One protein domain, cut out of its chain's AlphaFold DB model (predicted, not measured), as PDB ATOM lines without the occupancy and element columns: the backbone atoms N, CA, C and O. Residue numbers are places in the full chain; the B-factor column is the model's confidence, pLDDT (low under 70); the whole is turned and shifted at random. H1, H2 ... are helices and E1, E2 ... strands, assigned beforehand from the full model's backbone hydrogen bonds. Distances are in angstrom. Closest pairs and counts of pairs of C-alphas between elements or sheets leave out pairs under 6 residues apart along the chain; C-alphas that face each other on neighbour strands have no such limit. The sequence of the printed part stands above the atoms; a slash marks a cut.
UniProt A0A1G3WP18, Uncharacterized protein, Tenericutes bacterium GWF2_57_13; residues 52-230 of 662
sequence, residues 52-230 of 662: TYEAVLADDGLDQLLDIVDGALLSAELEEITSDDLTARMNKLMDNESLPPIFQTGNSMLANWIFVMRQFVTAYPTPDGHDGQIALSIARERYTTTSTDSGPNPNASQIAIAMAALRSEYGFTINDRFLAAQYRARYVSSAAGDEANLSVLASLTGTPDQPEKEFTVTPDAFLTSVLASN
ATOM      1  N   THR A  52     -15.546 -33.134  45.023       91.38
ATOM      2  CA  THR A  52     -14.158 -33.514  44.752       91.38
ATOM      3  C   THR A  52     -13.536 -32.622  43.683       91.38
ATOM      4  O   THR A  52     -12.402 -32.191  43.838       91.38
ATOM      5  N   TYR A  53     -14.278 -32.291  42.627       91.81
ATOM      6  CA  TYR A  53     -13.826 -31.375  41.583       91.81
ATOM      7  C   TYR A  53     -13.524 -29.981  42.133       91.81
ATOM      8  O   TYR A  53     -12.462 -29.435  41.853       91.81
ATOM      9  N   GLU A  54     -14.395 -29.428  42.978       87.69
ATOM     10  CA  GLU A  54     -14.126 -28.150  43.647       87.69
ATOM     11  C   GLU A  54     -12.918 -28.243  44.593       87.69
ATOM     12  O   GLU A  54     -12.123 -27.307  44.660       87.69
ATOM     13  N   ALA A  55     -12.736 -29.374  45.285       88.25
ATOM     14  CA  ALA A  55     -11.554 -29.602  46.114       88.25
ATOM     15  C   ALA A  55     -10.256 -29.624  45.291       88.25
ATOM     16  O   ALA A  55      -9.271 -29.030  45.721       88.25
ATOM     17  N   VAL A  56     -10.267 -30.248  44.107       89.12
ATOM     18  CA  VAL A  56      -9.142 -30.212  43.157       89.12
ATOM     19  C   VAL A  56      -8.880 -28.776  42.706       89.12
ATOM     20  O   VAL A  56      -7.761 -28.289  42.821       89.12
ATOM     21  N   LEU A  57      -9.910 -28.066  42.232       88.12
ATOM     22  CA  LEU A  57      -9.753 -26.700  41.725       88.12
ATOM     23  C   LEU A  57      -9.171 -25.735  42.763       88.12
ATOM     24  O   LEU A  57      -8.390 -24.860  42.394       88.12
ATOM     25  N   ALA A  58      -9.553 -25.883  44.032       82.81
ATOM     26  CA  ALA A  58      -9.115 -24.999  45.105       82.81
ATOM     27  C   ALA A  58      -7.691 -25.285  45.616       82.81
ATOM     28  O   ALA A  58      -7.053 -24.357  46.105       82.81
ATOM     29  N   ASP A  59      -7.211 -26.533  45.555       81.75
ATOM     30  CA  ASP A  59      -5.916 -26.916  46.143       81.75
ATOM     31  C   ASP A  59      -4.779 -26.854  45.108       81.75
ATOM     32  O   ASP A  59      -3.780 -26.173  45.330       81.75
ATOM     33  N   ASP A  60      -4.938 -27.514  43.954       84.69
ATOM     34  CA  ASP A  60      -3.872 -27.634  42.948       84.69
ATOM     35  C   ASP A  60      -4.367 -27.700  41.490       84.69
ATOM     36  O   ASP A  60      -3.631 -28.092  40.579       84.69
ATOM     37  N   GLY A  61      -5.608 -27.278  41.238       89.75
ATOM     38  CA  GLY A  61      -6.267 -27.504  39.956       89.75
ATOM     39  C   GLY A  61      -5.539 -26.915  38.749       89.75
ATOM     40  O   GLY A  61      -5.567 -27.514  37.674       89.75
ATOM     41  N   LEU A  62      -4.843 -25.781  38.912       90.69
ATOM     42  CA  LEU A  62      -4.009 -25.237  37.841       90.69
ATOM     43  C   LEU A  62      -2.828 -26.162  37.536       90.69
ATOM     44  O   LEU A  62      -2.576 -26.441  36.370       90.69
ATOM     45  N   ASP A  63      -2.112 -26.639  38.551       90.62
ATOM     46  CA  ASP A  63      -0.939 -27.491  38.352       90.62
ATOM     47  C   ASP A  63      -1.337 -28.828  37.714       90.62
ATOM     48  O   ASP A  63      -0.739 -29.223  36.714       90.62
ATOM     49  N   GLN A  64      -2.439 -29.437  38.166       91.00
ATOM     50  CA  GLN A  64      -3.012 -30.631  37.534       91.00
ATOM     51  C   GLN A  64      -3.417 -30.390  36.074       91.00
ATOM     52  O   GLN A  64      -3.203 -31.233  35.199       91.00
ATOM     53  N   LEU A  65      -3.994 -29.222  35.776       94.38
ATOM     54  CA  LEU A  65      -4.404 -28.879  34.416       94.38
ATOM     55  C   LEU A  65      -3.179 -28.722  33.513       94.38
ATOM     56  O   LEU A  65      -3.172 -29.207  32.380       94.38
ATOM     57  N   LEU A  66      -2.140 -28.058  34.018       94.69
ATOM     58  CA  LEU A  66      -0.880 -27.882  33.307       94.69
ATOM     59  C   LEU A  66      -0.143 -29.205  33.112       94.69
ATOM     60  O   LEU A  66       0.511 -29.358  32.087       94.69
ATOM     61  N   ASP A  67      -0.267 -30.164  34.026       93.50
ATOM     62  CA  ASP A  67       0.299 -31.499  33.844       93.50
ATOM     63  C   ASP A  67      -0.359 -32.246  32.672       93.50
ATOM     64  O   ASP A  67       0.341 -32.796  31.819       93.50
ATOM     65  N   ILE A  68      -1.691 -32.191  32.552       94.94
ATOM     66  CA  ILE A  68      -2.426 -32.788  31.421       94.94
ATOM     67  C   ILE A  68      -2.042 -32.114  30.097       94.94
ATOM     68  O   ILE A  68      -1.799 -32.782  29.090       94.94
ATOM     69  N   VAL A  69      -1.996 -30.780  30.093       96.56
ATOM     70  CA  VAL A  69      -1.674 -29.976  28.906       96.56
ATOM     71  C   VAL A  69      -0.230 -30.203  28.469       96.56
ATOM     72  O   VAL A  69       0.021 -30.434  27.287       96.56
ATOM     73  N   ASP A  70       0.718 -30.192  29.403       96.81
ATOM     74  CA  ASP A  70       2.124 -30.441  29.100       96.81
ATOM     75  C   ASP A  70       2.349 -31.883  28.660       96.81
ATOM     76  O   ASP A  70       3.138 -32.107  27.751       96.81
ATOM     77  N   GLY A  71       1.631 -32.854  29.230       95.75
ATOM     78  CA  GLY A  71       1.687 -34.239  28.769       95.75
ATOM     79  C   GLY A  71       1.261 -34.390  27.306       95.75
ATOM     80  O   GLY A  71       1.858 -35.166  26.564       95.75
ATOM     81  N   ALA A  72       0.277 -33.603  26.860       96.25
ATOM     82  CA  ALA A  72      -0.133 -33.563  25.456       96.25
ATOM     83  C   ALA A  72       0.859 -32.808  24.551       96.25
ATOM     84  O   ALA A  72       0.990 -33.143  23.374       96.25
ATOM     85  N   LEU A  73       1.537 -31.782  25.073       97.31
ATOM     86  CA  LEU A  73       2.549 -31.015  24.338       97.31
ATOM     87  C   LEU A  73       3.889 -31.752  24.234       97.31
ATOM     88  O   LEU A  73       4.599 -31.559  23.256       97.31
ATOM     89  N   LEU A  74       4.221 -32.581  25.223       97.00
ATOM     90  CA  LEU A  74       5.501 -33.279  25.364       97.00
ATOM     91  C   LEU A  74       5.375 -34.787  25.106       97.00
ATOM     92  O   LEU A  74       6.133 -35.583  25.662       97.00
ATOM     93  N   SER A  75       4.392 -35.212  24.306       95.94
ATOM     94  CA  SER A  75       4.147 -36.634  24.033       95.94
ATOM     95  C   SER A  75       5.369 -37.337  23.443       95.94
ATOM     96  O   SER A  75       5.692 -38.445  23.869       95.94
ATOM     97  N   ALA A  76       6.090 -36.683  22.529       93.94
ATOM     98  CA  ALA A  76       7.314 -37.223  21.941       93.94
ATOM     99  C   ALA A  76       8.432 -37.393  22.986       93.94
ATOM    100  O   ALA A  76       9.069 -38.442  23.048       93.94
ATOM    101  N   GLU A  77       8.652 -36.395  23.846       95.25
ATOM    102  CA  GLU A  77       9.640 -36.467  24.923       95.25
ATOM    103  C   GLU A  77       9.291 -37.550  25.949       95.25
ATOM    104  O   GLU A  77      10.192 -38.234  26.435       95.25
ATOM    105  N   LEU A  78       8.004 -37.720  26.266       94.25
ATOM    106  CA  LEU A  78       7.513 -38.760  27.172       94.25
ATOM    107  C   LEU A  78       7.757 -40.172  26.618       94.25
ATOM    108  O   LEU A  78       8.163 -41.053  27.373       94.25
ATOM    109  N   GLU A  79       7.572 -40.391  25.311       94.62
ATOM    110  CA  GLU A  79       7.848 -41.683  24.656       94.62
ATOM    111  C   GLU A  79       9.337 -42.078  24.698       94.62
ATOM    112  O   GLU A  79       9.671 -43.263  24.613       94.62
ATOM    113  N   GLU A  80      10.240 -41.105  24.853       95.62
ATOM    114  CA  GLU A  80      11.686 -41.324  24.967       95.62
ATOM    115  C   GLU A  80      12.170 -41.564  26.408       95.62
ATOM    116  O   GLU A  80      13.370 -41.764  26.632       95.62
ATOM    117  N   ILE A  81      11.286 -41.507  27.408       93.38
ATOM    118  CA  ILE A  81      11.658 -41.720  28.811       93.38
ATOM    119  C   ILE A  81      11.679 -43.209  29.125       93.38
ATOM    120  O   ILE A  81      10.721 -43.947  28.911       93.38
ATOM    121  N   THR A  82      12.814 -43.656  29.651       94.00
ATOM    122  CA  THR A  82      13.059 -45.059  29.985       94.00
ATOM    123  C   THR A  82      12.871 -45.325  31.480       94.00
ATOM    124  O   THR A  82      12.926 -44.416  32.306       94.00
ATOM    125  N   SER A  83      12.739 -46.599  31.864       88.25
ATOM    126  CA  SER A  83      12.760 -47.008  33.280       88.25
ATOM    127  C   SER A  83      14.049 -46.599  34.000       88.25
ATOM    128  O   SER A  83      14.038 -46.358  35.207       88.25
ATOM    129  N   ASP A  84      15.162 -46.518  33.266       90.19
ATOM    130  CA  ASP A  84      16.456 -46.101  33.807       90.19
ATOM    131  C   ASP A  84      16.459 -44.598  34.112       90.19
ATOM    132  O   ASP A  84      16.989 -44.193  35.143       90.19
ATOM    133  N   ASP A  85      15.807 -43.782  33.275       89.31
ATOM    134  CA  ASP A  85      15.615 -42.350  33.534       89.31
ATOM    135  C   ASP A  85      14.772 -42.124  34.796       89.31
ATOM    136  O   ASP A  85      15.141 -41.329  35.663       89.31
ATOM    137  N   LEU A  86      13.668 -42.868  34.927       85.00
ATOM    138  CA  LEU A  86      12.789 -42.819  36.096       85.00
ATOM    139  C   LEU A  86      13.525 -43.249  37.365       85.00
ATOM    140  O   LEU A  86      13.483 -42.548  38.374       85.00
ATOM    141  N   THR A  87      14.271 -44.353  37.300       81.81
ATOM    142  CA  THR A  87      15.081 -44.848  38.421       81.81
ATOM    143  C   THR A  87      16.166 -43.845  38.800       81.81
ATOM    144  O   THR A  87      16.361 -43.568  39.980       81.81
ATOM    145  N   ALA A  88      16.862 -43.257  37.823       84.38
ATOM    146  CA  ALA A  88      17.884 -42.249  38.078       84.38
ATOM    147  C   ALA A  88      17.292 -40.999  38.744       84.38
ATOM    148  O   ALA A  88      17.876 -40.467  39.689       84.38
ATOM    149  N   ARG A  89      16.114 -40.552  38.297       83.31
ATOM    150  CA  ARG A  89      15.403 -39.422  38.897       83.31
ATOM    151  C   ARG A  89      14.893 -39.739  40.297       83.31
ATOM    152  O   ARG A  89      15.060 -38.906  41.181       83.31
ATOM    153  N   MET A  90      14.328 -40.924  40.511       76.12
ATOM    154  CA  MET A  90      13.880 -41.375  41.828       76.12
ATOM    155  C   MET A  90      15.058 -41.462  42.796       76.12
ATOM    156  O   MET A  90      14.991 -40.920  43.891       76.12
ATOM    157  N   ASN A  91      16.173 -42.059  42.368       75.94
ATOM    158  CA  ASN A  91      17.397 -42.093  43.160       75.94
ATOM    159  C   ASN A  91      17.873 -40.680  43.475       75.94
ATOM    160  O   ASN A  91      18.157 -40.416  44.626       75.94
ATOM    161  N   LYS A  92      17.867 -39.747  42.516       74.38
ATOM    162  CA  LYS A  92      18.218 -38.343  42.777       74.38
ATOM    163  C   LYS A  92      17.285 -37.674  43.796       74.38
ATOM    164  O   LYS A  92      17.755 -36.898  44.613       74.38
ATOM    165  N   LEU A  93      15.981 -37.958  43.756       67.50
ATOM    166  CA  LEU A  93      15.007 -37.431  44.725       67.50
ATOM    167  C   LEU A  93      15.163 -38.056  46.121       67.50
ATOM    168  O   LEU A  93      14.885 -37.391  47.114       67.50
ATOM    169  N   MET A  94      15.592 -39.318  46.191       64.06
ATOM    170  CA  MET A  94      15.857 -40.038  47.441       64.06
ATOM    171  C   MET A  94      17.274 -39.803  47.984       64.06
ATOM    172  O   MET A  94      17.531 -40.062  49.158       64.06
ATOM    173  N   ASP A  95      18.194 -39.349  47.139       66.50
ATOM    174  CA  ASP A  95      19.589 -39.111  47.474       66.50
ATOM    175  C   ASP A  95      19.752 -37.735  48.129       66.50
ATOM    176  O   ASP A  95      19.669 -36.686  47.477       66.50
ATOM    177  N   ASN A  96      19.999 -37.763  49.441       52.16
ATOM    178  CA  ASN A  96      20.238 -36.588  50.278       52.16
ATOM    179  C   ASN A  96      21.405 -35.715  49.769       52.16
ATOM    180  O   ASN A  96      21.435 -34.520  50.068       52.16
ATOM    181  N   GLU A  97      22.346 -36.266  48.993       48.53
ATOM    182  CA  GLU A  97      23.549 -35.554  48.537       48.53
ATOM    183  C   GLU A  97      23.289 -34.557  47.402       48.53
ATOM    184  O   GLU A  97      24.032 -33.589  47.237       48.53
ATOM    185  N   SER A  98      22.220 -34.741  46.619       46.28
ATOM    186  CA  SER A  98      21.909 -33.858  45.482       46.28
ATOM    187  C   SER A  98      21.196 -32.557  45.880       46.28
ATOM    188  O   SER A  98      20.836 -31.734  45.029       46.28
ATOM    189  N   LEU A  99      20.999 -32.359  47.184       45.47
ATOM    190  CA  LEU A  99      20.286 -31.227  47.747       45.47
ATOM    191  C   LEU A  99      21.197 -29.996  47.851       45.47
ATOM    192  O   LEU A  99      22.345 -30.120  48.272       45.47
ATOM    193  N   PRO A 100      20.714 -28.783  47.513       41.28
ATOM    194  CA  PRO A 100      21.492 -27.568  47.735       41.28
ATOM    195  C   PRO A 100      21.916 -27.455  49.216       41.28
ATOM    196  O   PRO A 100      21.124 -27.822  50.077       41.28
ATOM    197  N   PRO A 101      23.091 -26.890  49.555       41.53
ATOM    198  CA  PRO A 101      23.618 -26.871  50.932       41.53
ATOM    199  C   PRO A 101      22.687 -26.242  51.980       41.53
ATOM    200  O   PRO A 101      22.708 -26.615  53.149       41.53
ATOM    201  N   ILE A 102      21.812 -25.318  51.561       36.81
ATOM    202  CA  ILE A 102      20.775 -24.735  52.428       36.81
ATOM    203  C   ILE A 102      19.741 -25.772  52.897       36.81
ATOM    204  O   ILE A 102      19.071 -25.528  53.892       36.81
ATOM    205  N   PHE A 103      19.636 -26.908  52.197       36.69
ATOM    206  CA  PHE A 103      18.746 -28.031  52.481       36.69
ATOM    207  C   PHE A 103      19.378 -29.152  53.321       36.69
ATOM    208  O   PHE A 103      18.645 -29.974  53.863       36.69
ATOM    209  N   GLN A 104      20.696 -29.130  53.528       41.41
ATOM    210  CA  GLN A 104      21.443 -30.153  54.275       41.41
ATOM    211  C   GLN A 104      21.596 -29.843  55.778       41.41
ATOM    212  O   GLN A 104      22.183 -30.620  56.522       41.41
ATOM    213  N   THR A 105      21.053 -28.721  56.260       42.41
ATOM    214  CA  THR A 105      20.998 -28.426  57.703       42.41
ATOM    215  C   THR A 105      19.737 -29.035  58.336       42.41
ATOM    216  O   THR A 105      18.722 -29.213  57.662       42.41
ATOM    217  N   GLY A 106      19.764 -29.374  59.630       40.88
ATOM    218  CA  GLY A 106      18.705 -30.163  60.295       40.88
ATOM    219  C   GLY A 106      17.263 -29.637  60.153       40.88
ATOM    220  O   GLY A 106      16.320 -30.420  60.213       40.88
ATOM    221  N   ASN A 107      17.074 -28.339  59.889       43.41
ATOM    222  CA  ASN A 107      15.759 -27.721  59.657       43.41
ATOM    223  C   ASN A 107      15.202 -27.928  58.243       43.41
ATOM    224  O   ASN A 107      13.993 -27.905  58.023       43.41
ATOM    225  N   SER A 108      16.070 -28.117  57.265       42.31
ATOM    226  CA  SER A 108      15.720 -28.083  55.851       42.31
ATOM    227  C   SER A 108      15.656 -29.475  55.221       42.31
ATOM    228  O   SER A 108      14.924 -29.662  54.250       42.31
ATOM    229  N   MET A 109      16.303 -30.472  55.844       41.72
ATOM    230  CA  MET A 109      16.008 -31.889  55.598       41.72
ATOM    231  C   MET A 109      14.528 -32.170  55.838       41.72
ATOM    232  O   MET A 109      13.928 -32.917  55.086       41.72
ATOM    233  N   LEU A 110      13.922 -31.530  56.839       47.22
ATOM    234  CA  LEU A 110      12.519 -31.695  57.184       47.22
ATOM    235  C   LEU A 110      11.559 -31.079  56.163       47.22
ATOM    236  O   LEU A 110      10.620 -31.743  55.745       47.22
ATOM    237  N   ALA A 111      11.792 -29.831  55.746       45.34
ATOM    238  CA  ALA A 111      11.004 -29.186  54.693       45.34
ATOM    239  C   ALA A 111      11.048 -30.005  53.399       45.34
ATOM    240  O   ALA A 111      10.044 -30.147  52.706       45.34
ATOM    241  N   ASN A 112      12.211 -30.593  53.114       44.59
ATOM    242  CA  ASN A 112      12.418 -31.397  51.929       44.59
ATOM    243  C   ASN A 112      11.898 -32.831  52.084       44.59
ATOM    244  O   ASN A 112      11.361 -33.370  51.132       44.59
ATOM    245  N   TRP A 113      11.941 -33.428  53.276       48.16
ATOM    246  CA  TRP A 113      11.250 -34.687  53.566       48.16
ATOM    247  C   TRP A 113       9.740 -34.480  53.547       48.16
ATOM    248  O   TRP A 113       9.028 -35.348  53.092       48.16
ATOM    249  N   ILE A 114       9.222 -33.321  53.952       49.75
ATOM    250  CA  ILE A 114       7.807 -32.963  53.807       49.75
ATOM    251  C   ILE A 114       7.465 -32.671  52.348       49.75
ATOM    252  O   ILE A 114       6.365 -32.997  51.934       49.75
ATOM    253  N   PHE A 115       8.373 -32.119  51.543       49.81
ATOM    254  CA  PHE A 115       8.195 -31.989  50.094       49.81
ATOM    255  C   PHE A 115       8.198 -33.361  49.409       49.81
ATOM    256  O   PHE A 115       7.260 -33.680  48.693       49.81
ATOM    257  N   VAL A 116       9.189 -34.204  49.694       47.81
ATOM    258  CA  VAL A 116       9.320 -35.584  49.213       47.81
ATOM    259  C   VAL A 116       8.149 -36.428  49.704       47.81
ATOM    260  O   VAL A 116       7.552 -37.128  48.906       47.81
ATOM    261  N   MET A 117       7.722 -36.302  50.959       52.16
ATOM    262  CA  MET A 117       6.526 -36.960  51.485       52.16
ATOM    263  C   MET A 117       5.242 -36.335  50.989       52.16
ATOM    264  O   MET A 117       4.284 -37.064  50.861       52.16
ATOM    265  N   ARG A 118       5.169 -35.043  50.668       50.34
ATOM    266  CA  ARG A 118       4.015 -34.495  49.947       50.34
ATOM    267  C   ARG A 118       3.956 -35.136  48.582       50.34
ATOM    268  O   ARG A 118       2.907 -35.656  48.282       50.34
ATOM    269  N   GLN A 119       5.065 -35.220  47.852       50.59
ATOM    270  CA  GLN A 119       5.155 -35.928  46.575       50.59
ATOM    271  C   GLN A 119       4.832 -37.427  46.720       50.59
ATOM    272  O   GLN A 119       4.120 -37.971  45.892       50.59
ATOM    273  N   PHE A 120       5.276 -38.099  47.786       48.50
ATOM    274  CA  PHE A 120       5.016 -39.522  48.039       48.50
ATOM    275  C   PHE A 120       3.602 -39.789  48.571       48.50
ATOM    276  O   PHE A 120       2.983 -40.760  48.168       48.50
ATOM    277  N   VAL A 121       3.048 -38.943  49.432       49.09
ATOM    278  CA  VAL A 121       1.662 -39.014  49.931       49.09
ATOM    279  C   VAL A 121       0.688 -38.566  48.843       49.09
ATOM    280  O   VAL A 121      -0.411 -39.108  48.736       49.09
ATOM    281  N   THR A 122       1.105 -37.636  47.977       48.16
ATOM    282  CA  THR A 122       0.391 -37.317  46.746       48.16
ATOM    283  C   THR A 122       0.584 -38.382  45.661       48.16
ATOM    284  O   THR A 122      -0.105 -38.273  44.654       48.16
ATOM    285  N   ALA A 123       1.425 -39.413  45.833       41.62
ATOM    286  CA  ALA A 123       1.699 -40.368  44.750       41.62
ATOM    287  C   ALA A 123       1.739 -41.884  45.090       41.62
ATOM    288  O   ALA A 123       1.739 -42.677  44.157       41.62
ATOM    289  N   TYR A 124       1.689 -42.352  46.344       48.91
ATOM    290  CA  TYR A 124       1.693 -43.800  46.671       48.91
ATOM    291  C   TYR A 124       0.351 -44.512  46.359       48.91
ATOM    292  O   TYR A 124      -0.706 -43.998  46.727       48.91
ATOM    293  N   PRO A 125       0.350 -45.783  45.893       48.00
ATOM    294  CA  PRO A 125       0.948 -46.278  44.658       48.00
ATOM    295  C   PRO A 125      -0.143 -46.812  43.701       48.00
ATOM    296  O   PRO A 125      -0.895 -47.716  44.061       48.00
ATOM    297  N   THR A 126      -0.159 -46.372  42.445       46.34
ATOM    298  CA  THR A 126      -0.298 -47.356  41.358       46.34
ATOM    299  C   THR A 126       1.108 -47.624  40.814       46.34
ATOM    300  O   THR A 126       1.946 -46.719  40.852       46.34
ATOM    301  N   PRO A 127       1.402 -48.829  40.299       45.28
ATOM    302  CA  PRO A 127       2.660 -49.119  39.607       45.28
ATOM    303  C   PRO A 127       3.007 -48.138  38.473       45.28
ATOM    304  O   PRO A 127       4.172 -48.049  38.117       45.28
ATOM    305  N   ASP A 128       2.022 -47.391  37.957       53.53
ATOM    306  CA  ASP A 128       2.167 -46.519  36.788       53.53
ATOM    307  C   ASP A 128       2.053 -45.005  37.121       53.53
ATOM    308  O   ASP A 128       2.392 -44.160  36.295       53.53
ATOM    309  N   GLY A 129       1.573 -44.628  38.317       56.66
ATOM    310  CA  GLY A 129       1.213 -43.238  38.657       56.66
ATOM    311  C   GLY A 129       2.400 -42.324  38.983       56.66
ATOM    312  O   GLY A 129       2.460 -41.191  38.503       56.66
ATOM    313  N   HIS A 130       3.379 -42.820  39.747       63.22
ATOM    314  CA  HIS A 130       4.623 -42.084  40.027       63.22
ATOM    315  C   HIS A 130       5.426 -41.826  38.750       63.22
ATOM    316  O   HIS A 130       5.982 -40.743  38.554       63.22
ATOM    317  N   ASP A 131       5.453 -42.831  37.877       75.88
ATOM    318  CA  ASP A 131       6.208 -42.803  36.635       75.88
ATOM    319  C   ASP A 131       5.706 -41.684  35.722       75.88
ATOM    320  O   ASP A 131       6.521 -41.013  35.101       75.88
ATOM    321  N   GLY A 132       4.400 -41.389  35.720       82.50
ATOM    322  CA  GLY A 132       3.809 -40.302  34.936       82.50
ATOM    323  C   GLY A 132       4.313 -38.903  35.315       82.50
ATOM    324  O   GLY A 132       4.799 -38.173  34.452       82.50
ATOM    325  N   GLN A 133       4.245 -38.520  36.596       82.62
ATOM    326  CA  GLN A 133       4.694 -37.186  37.040       82.62
ATOM    327  C   GLN A 133       6.218 -37.030  36.952       82.62
ATOM    328  O   GLN A 133       6.726 -35.984  36.539       82.62
ATOM    329  N   ILE A 134       6.961 -38.086  37.296       84.69
ATOM    330  CA  ILE A 134       8.423 -38.109  37.180       84.69
ATOM    331  C   ILE A 134       8.833 -38.027  35.708       84.69
ATOM    332  O   ILE A 134       9.710 -37.226  35.373       84.69
ATOM    333  N   ALA A 135       8.174 -38.783  34.823       90.00
ATOM    334  CA  ALA A 135       8.392 -38.701  33.385       90.00
ATOM    335  C   ALA A 135       8.092 -37.294  32.871       90.00
ATOM    336  O   ALA A 135       8.930 -36.697  32.204       90.00
ATOM    337  N   LEU A 136       6.953 -36.705  33.239       91.06
ATOM    338  CA  LEU A 136       6.607 -35.357  32.799       91.06
ATOM    339  C   LEU A 136       7.633 -34.318  33.266       91.06
ATOM    340  O   LEU A 136       8.030 -33.439  32.503       91.06
ATOM    341  N   SER A 137       8.127 -34.446  34.496       90.75
ATOM    342  CA  SER A 137       9.196 -33.605  35.028       90.75
ATOM    343  C   SER A 137      10.504 -33.736  34.226       90.75
ATOM    344  O   SER A 137      11.133 -32.729  33.899       90.75
ATOM    345  N   ILE A 138      10.898 -34.957  33.847       91.69
ATOM    346  CA  ILE A 138      12.069 -35.209  32.986       91.69
ATOM    347  C   ILE A 138      11.836 -34.666  31.566       91.69
ATOM    348  O   ILE A 138      12.733 -34.050  30.989       91.69
ATOM    349  N   ALA A 139      10.639 -34.848  31.005       95.50
ATOM    350  CA  ALA A 139      10.268 -34.354  29.680       95.50
ATOM    351  C   ALA A 139      10.360 -32.821  29.614       95.50
ATOM    352  O   ALA A 139      10.984 -32.275  28.703       95.50
ATOM    353  N   ARG A 140       9.837 -32.126  30.633       94.69
ATOM    354  CA  ARG A 140       9.947 -30.666  30.793       94.69
ATOM    355  C   ARG A 140      11.407 -30.199  30.813       94.69
ATOM    356  O   ARG A 140      11.749 -29.221  30.145       94.69
ATOM    357  N   GLU A 141      12.284 -30.896  31.541       93.19
ATOM    358  CA  GLU A 141      13.725 -30.597  31.584       93.19
ATOM    359  C   GLU A 141      14.415 -30.821  30.232       93.19
ATOM    360  O   GLU A 141      15.171 -29.955  29.776       93.19
ATOM    361  N   ARG A 142      14.138 -31.952  29.568       94.75
ATOM    362  CA  ARG A 142      14.694 -32.282  28.245       94.75
ATOM    363  C   ARG A 142      14.284 -31.243  27.207       94.75
ATOM    364  O   ARG A 142      15.161 -30.676  26.558       94.75
ATOM    365  N   TYR A 143      12.992 -30.924  27.122       95.19
ATOM    366  CA  TYR A 143      12.485 -29.887  26.223       95.19
ATOM    367  C   TYR A 143      13.118 -28.525  26.516       95.19
ATOM    368  O   TYR A 143      13.537 -27.809  25.609       95.19
ATOM    369  N   THR A 144      13.221 -28.136  27.789       93.38
ATOM    370  CA  THR A 144      13.808 -26.839  28.154       93.38
ATOM    371  C   THR A 144      15.276 -26.768  27.736       93.38
ATOM    372  O   THR A 144      15.711 -25.760  27.177       93.38
ATOM    373  N   THR A 145      16.027 -27.852  27.936       91.00
ATOM    374  CA  THR A 145      17.436 -27.963  27.536       91.00
ATOM    375  C   THR A 145      17.609 -27.804  26.025       91.00
ATOM    376  O   THR A 145      18.515 -27.095  25.586       91.00
ATOM    377  N   THR A 146      16.744 -28.435  25.226       91.25
ATOM    378  CA  THR A 146      16.824 -28.406  23.757       91.25
ATOM    379  C   THR A 146      16.294 -27.107  23.147       91.25
ATOM    380  O   THR A 146      16.841 -26.645  22.150       91.25
ATOM    381  N   SER A 147      15.255 -26.504  23.731       88.56
ATOM    382  CA  SER A 147      14.570 -25.327  23.172       88.56
ATOM    383  C   SER A 147      15.199 -23.985  23.555       88.56
ATOM    384  O   SER A 147      15.064 -23.017  22.806       88.56
ATOM    385  N   THR A 148      15.882 -23.897  24.703       84.81
ATOM    386  CA  THR A 148      16.381 -22.614  25.244       84.81
ATOM    387  C   THR A 148      17.904 -22.493  25.319       84.81
ATOM    388  O   THR A 148      18.396 -21.474  25.803       84.81
ATOM    389  N   ASP A 149      18.661 -23.506  24.875       83.00
ATOM    390  CA  ASP A 149      20.121 -23.596  25.067       83.00
ATOM    391  C   ASP A 149      20.544 -23.381  26.545       83.00
ATOM    392  O   ASP A 149      21.635 -22.889  26.843       83.00
ATOM    393  N   SER A 150      19.681 -23.750  27.502       78.94
ATOM    394  CA  SER A 150      19.850 -23.483  28.943       78.94
ATOM    395  C   SER A 150      20.939 -24.320  29.627       78.94
ATOM    396  O   SER A 150      21.246 -24.094  30.800       78.94
ATOM    397  N   GLY A 151      21.573 -25.240  28.897       81.50
ATOM    398  CA  GLY A 151      22.520 -26.211  29.441       81.50
ATOM    399  C   GLY A 151      21.821 -27.428  30.065       81.50
ATOM    400  O   GLY A 151      20.599 -27.486  30.103       81.50
ATOM    401  N   PRO A 152      22.581 -28.424  30.552       82.31
ATOM    402  CA  PRO A 152      22.059 -29.757  30.885       82.31
ATOM    403  C   PRO A 152      21.179 -29.835  32.143       82.31
ATOM    404  O   PRO A 152      20.708 -30.917  32.466       82.31
ATOM    405  N   ASN A 153      20.996 -28.735  32.877       81.81
ATOM    406  CA  ASN A 153      20.235 -28.695  34.129       81.81
ATOM    407  C   ASN A 153      19.495 -27.352  34.247       81.81
ATOM    408  O   ASN A 153      19.948 -26.473  34.990       81.81
ATOM    409  N   PRO A 154      18.405 -27.144  33.489       83.25
ATOM    410  CA  PRO A 154      17.614 -25.931  33.613       83.25
ATOM    411  C   PRO A 154      16.995 -25.837  35.011       83.25
ATOM    412  O   PRO A 154      16.530 -26.828  35.570       83.25
ATOM    413  N   ASN A 155      16.982 -24.639  35.593       83.44
ATOM    414  CA  ASN A 155      16.298 -24.401  36.864       83.44
ATOM    415  C   ASN A 155      14.771 -24.289  36.675       83.44
ATOM    416  O   ASN A 155      14.277 -24.116  35.559       83.44
ATOM    417  N   ALA A 156      14.015 -24.334  37.778       81.50
ATOM    418  CA  ALA A 156      12.550 -24.292  37.754       81.50
ATOM    419  C   ALA A 156      11.980 -23.072  37.005       81.50
ATOM    420  O   ALA A 156      10.996 -23.198  36.282       81.50
ATOM    421  N   SER A 157      12.618 -21.900  37.113       83.25
ATOM    422  CA  SER A 157      12.191 -20.695  36.393       83.25
ATOM    423  C   SER A 157      12.408 -20.815  34.884       83.25
ATOM    424  O   SER A 157      11.554 -20.393  34.111       83.25
ATOM    425  N   GLN A 158      13.523 -21.407  34.447       86.31
ATOM    426  CA  GLN A 158      13.785 -21.663  33.028       86.31
ATOM    427  C   GLN A 158      12.764 -22.645  32.449       86.31
ATOM    428  O   GLN A 158      12.233 -22.393  31.369       86.31
ATOM    429  N   ILE A 159      12.444 -23.708  33.193       87.06
ATOM    430  CA  ILE A 159      11.417 -24.684  32.806       87.06
ATOM    431  C   ILE A 159      10.049 -24.002  32.697       87.06
ATOM    432  O   ILE A 159       9.383 -24.115  31.671       87.06
ATOM    433  N   ALA A 160       9.653 -23.232  33.713       87.19
ATOM    434  CA  ALA A 160       8.388 -22.500  33.733       87.19
ATOM    435  C   ALA A 160       8.241 -21.548  32.530       87.19
ATOM    436  O   ALA A 160       7.187 -21.521  31.892       87.19
ATOM    437  N   ILE A 161       9.301 -20.808  32.182       88.88
ATOM    438  CA  ILE A 161       9.320 -19.901  31.023       88.88
ATOM    439  C   ILE A 161       9.210 -20.683  29.708       88.88
ATOM    440  O   ILE A 161       8.418 -20.306  28.843       88.88
ATOM    441  N   ALA A 162       9.974 -21.768  29.551       92.94
ATOM    442  CA  ALA A 162       9.945 -22.590  28.343       92.94
ATOM    443  C   ALA A 162       8.569 -23.241  28.129       92.94
ATOM    444  O   ALA A 162       8.049 -23.218  27.013       92.94
ATOM    445  N   MET A 163       7.946 -23.748  29.197       95.12
ATOM    446  CA  MET A 163       6.601 -24.329  29.148       95.12
ATOM    447  C   MET A 163       5.531 -23.285  28.835       95.12
ATOM    448  O   MET A 163       4.666 -23.526  27.996       95.12
ATOM    449  N   ALA A 164       5.596 -22.097  29.441       93.19
ATOM    450  CA  ALA A 164       4.666 -21.017  29.118       93.19
ATOM    451  C   ALA A 164       4.775 -20.575  27.649       93.19
ATOM    452  O   ALA A 164       3.755 -20.342  26.997       93.19
ATOM    453  N   ALA A 165       5.998 -20.503  27.112       93.06
ATOM    454  CA  ALA A 165       6.230 -20.196  25.704       93.06
ATOM    455  C   ALA A 165       5.661 -21.285  24.781       93.06
ATOM    456  O   ALA A 165       4.955 -20.951  23.832       93.06
ATOM    457  N   LEU A 166       5.898 -22.564  25.098       95.38
ATOM    458  CA  LEU A 166       5.358 -23.696  24.341       95.38
ATOM    459  C   LEU A 166       3.821 -23.689  24.343       95.38
ATOM    460  O   LEU A 166       3.195 -23.730  23.289       95.38
ATOM    461  N   ARG A 167       3.186 -23.534  25.507       96.62
ATOM    462  CA  ARG A 167       1.721 -23.407  25.612       96.62
ATOM    463  C   ARG A 167       1.187 -22.240  24.774       96.62
ATOM    464  O   ARG A 167       0.188 -22.386  24.073       96.62
ATOM    465  N   SER A 168       1.864 -21.089  24.807       94.50
ATOM    466  CA  SER A 168       1.491 -19.925  23.995       94.50
ATOM    467  C   SER A 168       1.643 -20.176  22.494       94.50
ATOM    468  O   SER A 168       0.827 -19.670  21.724       94.50
ATOM    469  N   GLU A 169       2.666 -20.917  22.064       95.00
ATOM    470  CA  GLU A 169       2.885 -21.282  20.657       95.00
ATOM    471  C   GLU A 169       1.711 -22.097  20.105       95.00
ATOM    472  O   GLU A 169       1.250 -21.843  18.993       95.00
ATOM    473  N   TYR A 170       1.172 -23.003  20.922       96.50
ATOM    474  CA  TYR A 170       0.039 -23.861  20.574       96.50
ATOM    475  C   TYR A 170      -1.325 -23.276  20.973       96.50
ATOM    476  O   TYR A 170      -2.344 -23.970  20.930       96.50
ATOM    477  N   GLY A 171      -1.385 -21.978  21.287       95.00
ATOM    478  CA  GLY A 171      -2.637 -21.257  21.518       95.00
ATOM    479  C   GLY A 171      -3.415 -21.754  22.735       95.00
ATOM    480  O   GLY A 171      -4.628 -21.927  22.645       95.00
ATOM    481  N   PHE A 172      -2.720 -22.015  23.844       95.69
ATOM    482  CA  PHE A 172      -3.330 -22.454  25.097       95.69
ATOM    483  C   PHE A 172      -4.360 -21.459  25.636       95.69
ATOM    484  O   PHE A 172      -4.069 -20.271  25.803       95.69
ATOM    485  N   THR A 173      -5.553 -21.964  25.946       94.38
ATOM    486  CA  THR A 173      -6.632 -21.209  26.587       94.38
ATOM    487  C   THR A 173      -7.254 -22.000  27.737       94.38
ATOM    488  O   THR A 173      -7.347 -23.223  27.681       94.38
ATOM    489  N   ILE A 174      -7.683 -21.290  28.777       92.81
ATOM    490  CA  ILE A 174      -8.361 -21.776  29.977       92.81
ATOM    491  C   ILE A 174      -9.699 -21.037  30.056       92.81
ATOM    492  O   ILE A 174      -9.724 -19.806  30.123       92.81
ATOM    493  N   ASN A 175     -10.808 -21.776  30.031       90.75
ATOM    494  CA  ASN A 175     -12.156 -21.196  30.074       90.75
ATOM    495  C   ASN A 175     -12.684 -21.031  31.510       90.75
ATOM    496  O   ASN A 175     -13.630 -20.275  31.721       90.75
ATOM    497  N   ASP A 176     -12.084 -21.699  32.503       89.38
ATOM    498  CA  ASP A 176     -12.344 -21.392  33.914       89.38
ATOM    499  C   ASP A 176     -11.616 -20.098  34.302       89.38
ATOM    500  O   ASP A 176     -10.385 -20.019  34.283       89.38
ATOM    501  N   ARG A 177     -12.393 -19.069  34.650       85.38
ATOM    502  CA  ARG A 177     -11.877 -17.731  34.969       85.38
ATOM    503  C   ARG A 177     -10.876 -17.720  36.126       85.38
ATOM    504  O   ARG A 177      -9.934 -16.933  36.111       85.38
ATOM    505  N   PHE A 178     -11.056 -18.599  37.110       86.00
ATOM    506  CA  PHE A 178     -10.241 -18.626  38.316       86.00
ATOM    507  C   PHE A 178      -8.887 -19.283  38.046       86.00
ATOM    508  O   PHE A 178      -7.845 -18.717  38.380       86.00
ATOM    509  N   LEU A 179      -8.884 -20.418  37.339       88.00
ATOM    510  CA  LEU A 179      -7.644 -21.035  36.861       88.00
ATOM    511  C   LEU A 179      -6.900 -20.117  35.877       88.00
ATOM    512  O   LEU A 179      -5.672 -20.019  35.915       88.00
ATOM    513  N   ALA A 180      -7.628 -19.399  35.016       88.12
ATOM    514  CA  ALA A 180      -7.036 -18.418  34.113       88.12
ATOM    515  C   ALA A 180      -6.376 -17.257  34.879       88.12
ATOM    516  O   ALA A 180      -5.280 -16.831  34.507       88.12
ATOM    517  N   ALA A 181      -6.999 -16.760  35.954       82.81
ATOM    518  CA  ALA A 181      -6.424 -15.731  36.819       82.81
ATOM    519  C   ALA A 181      -5.128 -16.212  37.495       82.81
ATOM    520  O   ALA A 181      -4.100 -15.540  37.370       82.81
ATOM    521  N   GLN A 182      -5.133 -17.411  38.092       85.00
ATOM    522  CA  GLN A 182      -3.931 -18.026  38.675       85.00
ATOM    523  C   GLN A 182      -2.808 -18.191  37.635       85.00
ATOM    524  O   GLN A 182      -1.640 -17.890  37.899       85.00
ATOM    525  N   TYR A 183      -3.148 -18.610  36.411       88.38
ATOM    526  CA  TYR A 183      -2.171 -18.741  35.329       88.38
ATOM    527  C   TYR A 183      -1.550 -17.390  34.944       88.38
ATOM    528  O   TYR A 183      -0.328 -17.291  34.794       88.38
ATOM    529  N   ARG A 184      -2.365 -16.330  34.822       84.81
ATOM    530  CA  ARG A 184      -1.881 -14.966  34.528       84.81
ATOM    531  C   ARG A 184      -0.916 -14.469  35.601       84.81
ATOM    532  O   ARG A 184       0.125 -13.914  35.248       84.81
ATOM    533  N   ALA A 185      -1.242 -14.704  36.873       81.06
ATOM    534  CA  ALA A 185      -0.403 -14.321  38.004       81.06
ATOM    535  C   ALA A 185       0.980 -14.996  37.956       81.06
ATOM    536  O   ALA A 185       1.983 -14.363  38.282       81.06
ATOM    537  N   ARG A 186       1.057 -16.253  37.486       84.38
ATOM    538  CA  ARG A 186       2.315 -17.018  37.431       84.38
ATOM    539  C   ARG A 186       3.148 -16.787  36.161       84.38
ATOM    540  O   ARG A 186       4.374 -16.799  36.246       84.38
ATOM    541  N   TYR A 187       2.529 -16.586  34.993       82.81
ATOM    542  CA  TYR A 187       3.234 -16.660  33.698       82.81
ATOM    543  C   TYR A 187       3.189 -15.391  32.833       82.81
ATOM    544  O   TYR A 187       3.642 -15.443  31.689       82.81
ATOM    545  N   VAL A 188       2.652 -14.265  33.328       68.12
ATOM    546  CA  VAL A 188       2.575 -12.969  32.607       68.12
ATOM    547  C   VAL A 188       2.096 -13.134  31.150       68.12
ATOM    548  O   VAL A 188       2.599 -12.514  30.215       68.12
ATOM    549  N   SER A 189       1.137 -14.033  30.928       71.94
ATOM    550  CA  SER A 189       0.587 -14.347  29.608       71.94
ATOM    551  C   SER A 189      -0.926 -14.493  29.687       71.94
ATOM    552  O   SER A 189      -1.476 -14.930  30.697       71.94
ATOM    553  N   SER A 190      -1.622 -14.079  28.626       66.81
ATOM    554  CA  SER A 190      -3.074 -14.194  28.539       66.81
ATOM    555  C   SER A 190      -3.451 -15.594  28.059       66.81
ATOM    556  O   SER A 190      -3.342 -15.873  26.868       66.81
ATOM    557  N   ALA A 191      -3.914 -16.446  28.971       71.50
ATOM    558  CA  ALA A 191      -4.532 -17.730  28.634       71.50
ATOM    559  C   ALA A 191      -6.054 -17.726  28.861       71.50
ATOM    560  O   ALA A 191      -6.664 -18.781  28.879       71.50
ATOM    561  N   ALA A 192      -6.691 -16.568  29.061       73.31
ATOM    562  CA  ALA A 192      -8.134 -16.511  29.302       73.31
ATOM    563  C   ALA A 192      -8.924 -16.818  28.016       73.31
ATOM    564  O   ALA A 192      -8.741 -16.143  26.999       73.31
ATOM    565  N   GLY A 193      -9.769 -17.845  28.076       69.19
ATOM    566  CA  GLY A 193     -10.698 -18.243  27.022       69.19
ATOM    567  C   GLY A 193     -12.078 -17.584  27.144       69.19
ATOM    568  O   GLY A 193     -12.233 -16.547  27.788       69.19
ATOM    569  N   ASP A 194     -13.086 -18.170  26.494       67.56
ATOM    570  CA  ASP A 194     -14.479 -17.709  26.579       67.56
ATOM    571  C   ASP A 194     -15.156 -18.347  27.800       67.56
ATOM    572  O   ASP A 194     -15.530 -19.523  27.771       67.56
ATOM    573  N   GLU A 195     -15.338 -17.558  28.865       65.50
ATOM    574  CA  GLU A 195     -15.969 -17.979  30.128       65.50
ATOM    575  C   GLU A 195     -17.390 -18.555  29.944       65.50
ATOM    576  O   GLU A 195     -17.921 -19.208  30.840       65.50
ATOM    577  N   ALA A 196     -18.028 -18.351  28.783       60.41
ATOM    578  CA  ALA A 196     -19.339 -18.915  28.483       60.41
ATOM    579  C   ALA A 196     -19.311 -20.413  28.109       60.41
ATOM    580  O   ALA A 196     -20.369 -21.051  28.117       60.41
ATOM    581  N   ASN A 197     -18.149 -20.993  27.772       71.44
ATOM    582  CA  ASN A 197     -18.036 -22.393  27.344       71.44
ATOM    583  C   ASN A 197     -17.368 -23.292  28.390       71.44
ATOM    584  O   ASN A 197     -16.276 -23.817  28.191       71.44
ATOM    585  N   LEU A 198     -18.080 -23.541  29.481       77.38
ATOM    586  CA  LEU A 198     -17.572 -24.354  30.586       77.38
ATOM    587  C   LEU A 198     -17.409 -25.836  30.226       77.38
ATOM    588  O   LEU A 198     -16.589 -26.526  30.817       77.38
ATOM    589  N   SER A 199     -18.116 -26.328  29.201       86.62
ATOM    590  CA  SER A 199     -17.997 -27.728  28.751       86.62
ATOM    591  C   SER A 199     -16.581 -28.123  28.297       86.62
ATOM    592  O   SER A 199     -16.266 -29.310  28.209       86.62
ATOM    593  N   VAL A 200     -15.721 -27.132  28.047       91.19
ATOM    594  CA  VAL A 200     -14.287 -27.283  27.815       91.19
ATOM    595  C   VAL A 200     -13.565 -26.489  28.898       91.19
ATOM    596  O   VAL A 200     -13.706 -25.275  28.948       91.19
ATOM    597  N   LEU A 201     -12.778 -27.147  29.744       92.06
ATOM    598  CA  LEU A 201     -11.996 -26.495  30.796       92.06
ATOM    599  C   LEU A 201     -10.803 -25.729  30.207       92.06
ATOM    600  O   LEU A 201     -10.543 -24.587  30.583       92.06
ATOM    601  N   ALA A 202     -10.109 -26.351  29.253       95.00
ATOM    602  CA  ALA A 202      -8.982 -25.758  28.544       95.00
ATOM    603  C   ALA A 202      -8.826 -26.335  27.135       95.00
ATOM    604  O   ALA A 202      -9.306 -27.436  26.847       95.00
ATOM    605  N   SER A 203      -8.122 -25.618  26.262       95.88
ATOM    606  CA  SER A 203      -7.795 -26.104  24.922       95.88
ATOM    607  C   SER A 203      -6.444 -25.621  24.400       95.88
ATOM    608  O   SER A 203      -5.900 -24.612  24.848       95.88
ATOM    609  N   LEU A 204      -5.922 -26.363  23.425       96.25
ATOM    610  CA  LEU A 204      -4.814 -25.996  22.552       96.25
ATOM    611  C   LEU A 204      -5.303 -26.057  21.104       96.25
ATOM    612  O   LEU A 204      -6.037 -26.970  20.723       96.25
ATOM    613  N   THR A 205      -4.823 -25.142  20.267       96.69
ATOM    614  CA  THR A 205      -5.108 -25.150  18.820       96.69
ATOM    615  C   THR A 205      -4.504 -26.359  18.091       96.69
ATOM    616  O   THR A 205      -4.985 -26.728  17.021       96.69
ATOM    617  N   GLY A 206      -3.499 -26.999  18.696       96.31
ATOM    618  CA  GLY A 206      -2.845 -28.222  18.240       96.31
ATOM    619  C   GLY A 206      -1.800 -28.705  19.249       96.31
ATOM    620  O   GLY A 206      -1.635 -28.104  20.307       96.31
ATOM    621  N   THR A 207      -1.062 -29.758  18.907       96.25
ATOM    622  CA  THR A 207       0.151 -30.196  19.630       96.25
ATOM    623  C   THR A 207       1.317 -30.361  18.647       96.25
ATOM    624  O   THR A 207       1.060 -30.391  17.438       96.25
ATOM    625  N   PRO A 208       2.582 -30.491  19.094       95.50
ATOM    626  CA  PRO A 208       3.712 -30.696  18.181       95.50
ATOM    627  C   PRO A 208       3.521 -31.870  17.210       95.50
ATOM    628  O   PRO A 208       3.811 -31.747  16.018       95.50
ATOM    629  N   ASP A 209       2.941 -32.972  17.689       93.94
ATOM    630  CA  ASP A 209       2.675 -34.166  16.878       93.94
ATOM    631  C   ASP A 209       1.396 -34.053  16.030       93.94
ATOM    632  O   ASP A 209       1.229 -34.760  15.029       93.94
ATOM    633  N   GLN A 210       0.458 -33.185  16.424       95.00
ATOM    634  CA  GLN A 210      -0.849 -33.015  15.782       95.00
ATOM    635  C   GLN A 210      -1.220 -31.521  15.658       95.00
ATOM    636  O   GLN A 210      -2.211 -31.081  16.245       95.00
ATOM    637  N   PRO A 211      -0.482 -30.718  14.866       94.31
ATOM    638  CA  PRO A 211      -0.606 -29.254  14.876       94.31
ATOM    639  C   PRO A 211      -1.936 -28.724  14.321       94.31
ATOM    640  O   PRO A 211      -2.287 -27.575  14.557       94.31
ATOM    641  N   GLU A 212      -2.681 -29.542  13.572       95.69
ATOM    642  CA  GLU A 212      -3.981 -29.167  12.987       95.69
ATOM    643  C   GLU A 212      -5.183 -29.705  13.777       95.69
ATOM    644  O   GLU A 212      -6.331 -29.486  13.383       95.69
ATOM    645  N   LYS A 213      -4.947 -30.465  14.853       96.44
ATOM    646  CA  LYS A 213      -6.008 -31.100  15.630       96.44
ATOM    647  C   LYS A 213      -6.075 -30.470  17.011       96.44
ATOM    648  O   LYS A 213      -5.203 -30.706  17.839       96.44
ATOM    649  N   GLU A 214      -7.158 -29.740  17.249       96.06
ATOM    650  CA  GLU A 214      -7.458 -29.152  18.550       96.06
ATOM    651  C   GLU A 214      -7.413 -30.221  19.654       96.06
ATOM    652  O   GLU A 214      -7.988 -31.310  19.518       96.06
ATOM    653  N   PHE A 215      -6.718 -29.897  20.740       96.31
ATOM    654  CA  PHE A 215      -6.706 -30.682  21.967       96.31
ATOM    655  C   PHE A 215      -7.563 -29.958  22.998       96.31
ATOM    656  O   PHE A 215      -7.377 -28.766  23.230       96.31
ATOM    657  N   THR A 216      -8.504 -30.665  23.615       95.94
ATOM    658  CA  THR A 216      -9.399 -30.100  24.625       95.94
ATOM    659  C   THR A 216      -9.380 -30.947  25.886       95.94
ATOM    660  O   THR A 216      -9.352 -32.177  25.831       95.94
ATOM    661  N   VAL A 217      -9.429 -30.274  27.030       95.44
ATOM    662  CA  VAL A 217      -9.616 -30.889  28.341       95.44
ATOM    663  C   VAL A 217     -11.030 -30.547  28.791       95.44
ATOM    664  O   VAL A 217     -11.356 -29.373  28.955       95.44
ATOM    665  N   THR A 218     -11.893 -31.547  28.952       95.50
ATOM    666  CA  THR A 218     -13.219 -31.357  29.562       95.50
ATOM    667  C   THR A 218     -13.120 -31.484  31.085       95.50
ATOM    668  O   THR A 218     -12.192 -32.134  31.569       95.50
ATOM    669  N   PRO A 219     -14.069 -30.931  31.860       94.25
ATOM    670  CA  PRO A 219     -14.107 -31.129  33.312       94.25
ATOM    671  C   PRO A 219     -14.147 -32.601  33.734       94.25
ATOM    672  O   PRO A 219     -13.468 -32.974  34.686       94.25
ATOM    673  N   ASP A 220     -14.870 -33.454  32.997       94.31
ATOM    674  CA  ASP A 220     -14.879 -34.900  33.256       94.31
ATOM    675  C   ASP A 220     -13.490 -35.519  33.049       94.31
ATOM    676  O   ASP A 220     -13.000 -36.234  33.916       94.31
ATOM    677  N   ALA A 221     -12.832 -35.216  31.922       94.00
ATOM    678  CA  ALA A 221     -11.502 -35.743  31.619       94.00
ATOM    679  C   ALA A 221     -10.454 -35.254  32.627       94.00
ATOM    680  O   ALA A 221      -9.582 -36.021  33.030       94.00
ATOM    681  N   PHE A 222     -10.571 -33.995  33.054       94.25
ATOM    682  CA  PHE A 222      -9.749 -33.419  34.107       94.25
ATOM    683  C   PHE A 222      -9.924 -34.182  35.423       94.25
ATOM    684  O   PHE A 222      -8.947 -34.716  35.943       94.25
ATOM    685  N   LEU A 223     -11.160 -34.314  35.921       93.06
ATOM    686  CA  LEU A 223     -11.421 -35.011  37.180       93.06
ATOM    687  C   LEU A 223     -10.959 -36.471  37.121       93.06
ATOM    688  O   LEU A 223     -10.266 -36.923  38.027       93.06
ATOM    689  N   THR A 224     -11.274 -37.196  36.044       91.94
ATOM    690  CA  THR A 224     -10.824 -38.584  35.861       91.94
ATOM    691  C   THR A 224      -9.299 -38.693  35.898       91.94
ATOM    692  O   THR A 224      -8.772 -39.572  36.577       91.94
ATOM    693  N   SER A 225      -8.575 -37.802  35.212       89.19
ATOM    694  CA  SER A 225      -7.105 -37.802  35.212       89.19
ATOM    695  C   SER A 225      -6.531 -37.548  36.607       89.19
ATOM    696  O   SER A 225      -5.588 -38.217  37.034       89.19
ATOM    697  N   VAL A 226      -7.118 -36.599  37.338       88.06
ATOM    698  CA  VAL A 226      -6.666 -36.222  38.679       88.06
ATOM    699  C   VAL A 226      -6.920 -37.341  39.690       88.06
ATOM    700  O   VAL A 226      -6.012 -37.715  40.432       88.06
ATOM    701  N   LEU A 227      -8.115 -37.944  39.689       86.38
ATOM    702  CA  LEU A 227      -8.438 -39.043  40.606       86.38
ATOM    703  C   LEU A 227      -7.681 -40.334  40.276       86.38
ATOM    704  O   LEU A 227      -7.352 -41.085  41.196       86.38
ATOM    705  N   ALA A 228      -7.367 -40.575  39.000       82.75
ATOM    706  CA  ALA A 228      -6.502 -41.679  38.589       82.75
ATOM    707  C   ALA A 228      -5.057 -41.498  39.081       82.75
ATOM    708  O   ALA A 228      -4.406 -42.480  39.434       82.75
ATOM    709  N   SER A 229      -4.577 -40.252  39.134       77.88
ATOM    710  CA  SER A 229      -3.243 -39.930  39.646       77.88
ATOM    711  C   SER A 229      -3.207 -40.074  41.167       77.88
ATOM    712  O   SER A 229      -2.441 -40.880  41.696       77.88
ATOM    713  N   ASN A 230      -4.089 -39.358  41.878       75.31
ATOM    714  CA  ASN A 230      -4.295 -39.553  43.308       75.31
ATOM    715  C   ASN A 230      -5.606 -38.947  43.823       75.31
ATOM    716  O   ASN A 230      -5.699 -37.742  44.013       75.31
TER     717      ASN A 230
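This is residues 52 to 230 of the 662 residues of an uncharacterized protein of Tenericutes bacterium GWF2_57_13 (UniProt A0A1G3WP18). A cluster of crossed helices is built round H2, which has H6, H7, H8 and H9 about it and the small hairpin of E1 and E2 beside its residues 65 to 73. H6, the longest helix, crosses H2 as the second helix of this core; H4 packs on H6 on the side away from H2, and H5, which touches no helix, lies near H4 toward one end of the long axis. The 179 printed residues have nine named helices and two named strands, in the order H1 to H8, E1, E2, H9; the antiparallel sheet has the order E1 - E2, and the class is mostly helix. The whole is compact, with a radius of gyration of the C-alphas of 16.9 A and spans of 51 by 38 by 32 A.

H1, residues 52 to 59, begins at C-alpha 52 (-14.158, -33.514, 44.752). H2 is residues 61 to 73, 18.3 A long, H3 75 to 79, and H4 83 to 94, 16.1 A. H5, residues 108 to 121, is 18.8 A long. H6, residues 129 to 148, runs 28.9 A from C-alpha 129 at (1.213, -43.238, 38.657). H7 is residues 156 to 169, 19.9 A, and H8 177 to 187, 15.2 A. E1 is residues 202 to 204 and E2 215 to 217. H9, residues 219 to 230, 16.3 A, ends at C-alpha 230 (-4.295, -39.553, 43.308).

H2 and H6 are the hubs, touching four helices each. They touch at a steep tilt of 65 degrees, the C-alphas of Gly 71 and Leu 136 closest at 6.5 A. H2 touches H7 at Asp 70 and Met 163, 7.6 A between C-alphas, H8 at Leu 62 and Leu 179, 5.6 A, and H9 at Gln 64 and Val 226, 6.8 A. H1 only just touches H9, with 3 pairs of C-alphas within 8 A, Tyr 53 and Leu 223 closest at 6.2 A. H6 touches H3, with C-alphas 77 and 139 closest at 5.2 A, H4, with 86 and 134 at 6.5 A, and H7, with 144 and 159 at 5.7 A. H4 and H5 are close but not clearly touching, the C-alphas of Leu 93 and Val 116 closest at 7.5 A. In the hairpin of E1 and E2, N 204 and O 215 are within hydrogen-bond range at 2.8 A. In H6, 15 of 16 O i to N i+4 pairs are within hydrogen-bond range; in the other helices every such pair is.

The C-alphas farthest apart are those of Gly 106 and Glu 212, 52.5 A. The printed part has no cut; the links H4 to H5 and H8 to E1 are long. The mean pLDDT of the printed part is 79.8, and 44 residues are under 70, among them residues 93 to 130.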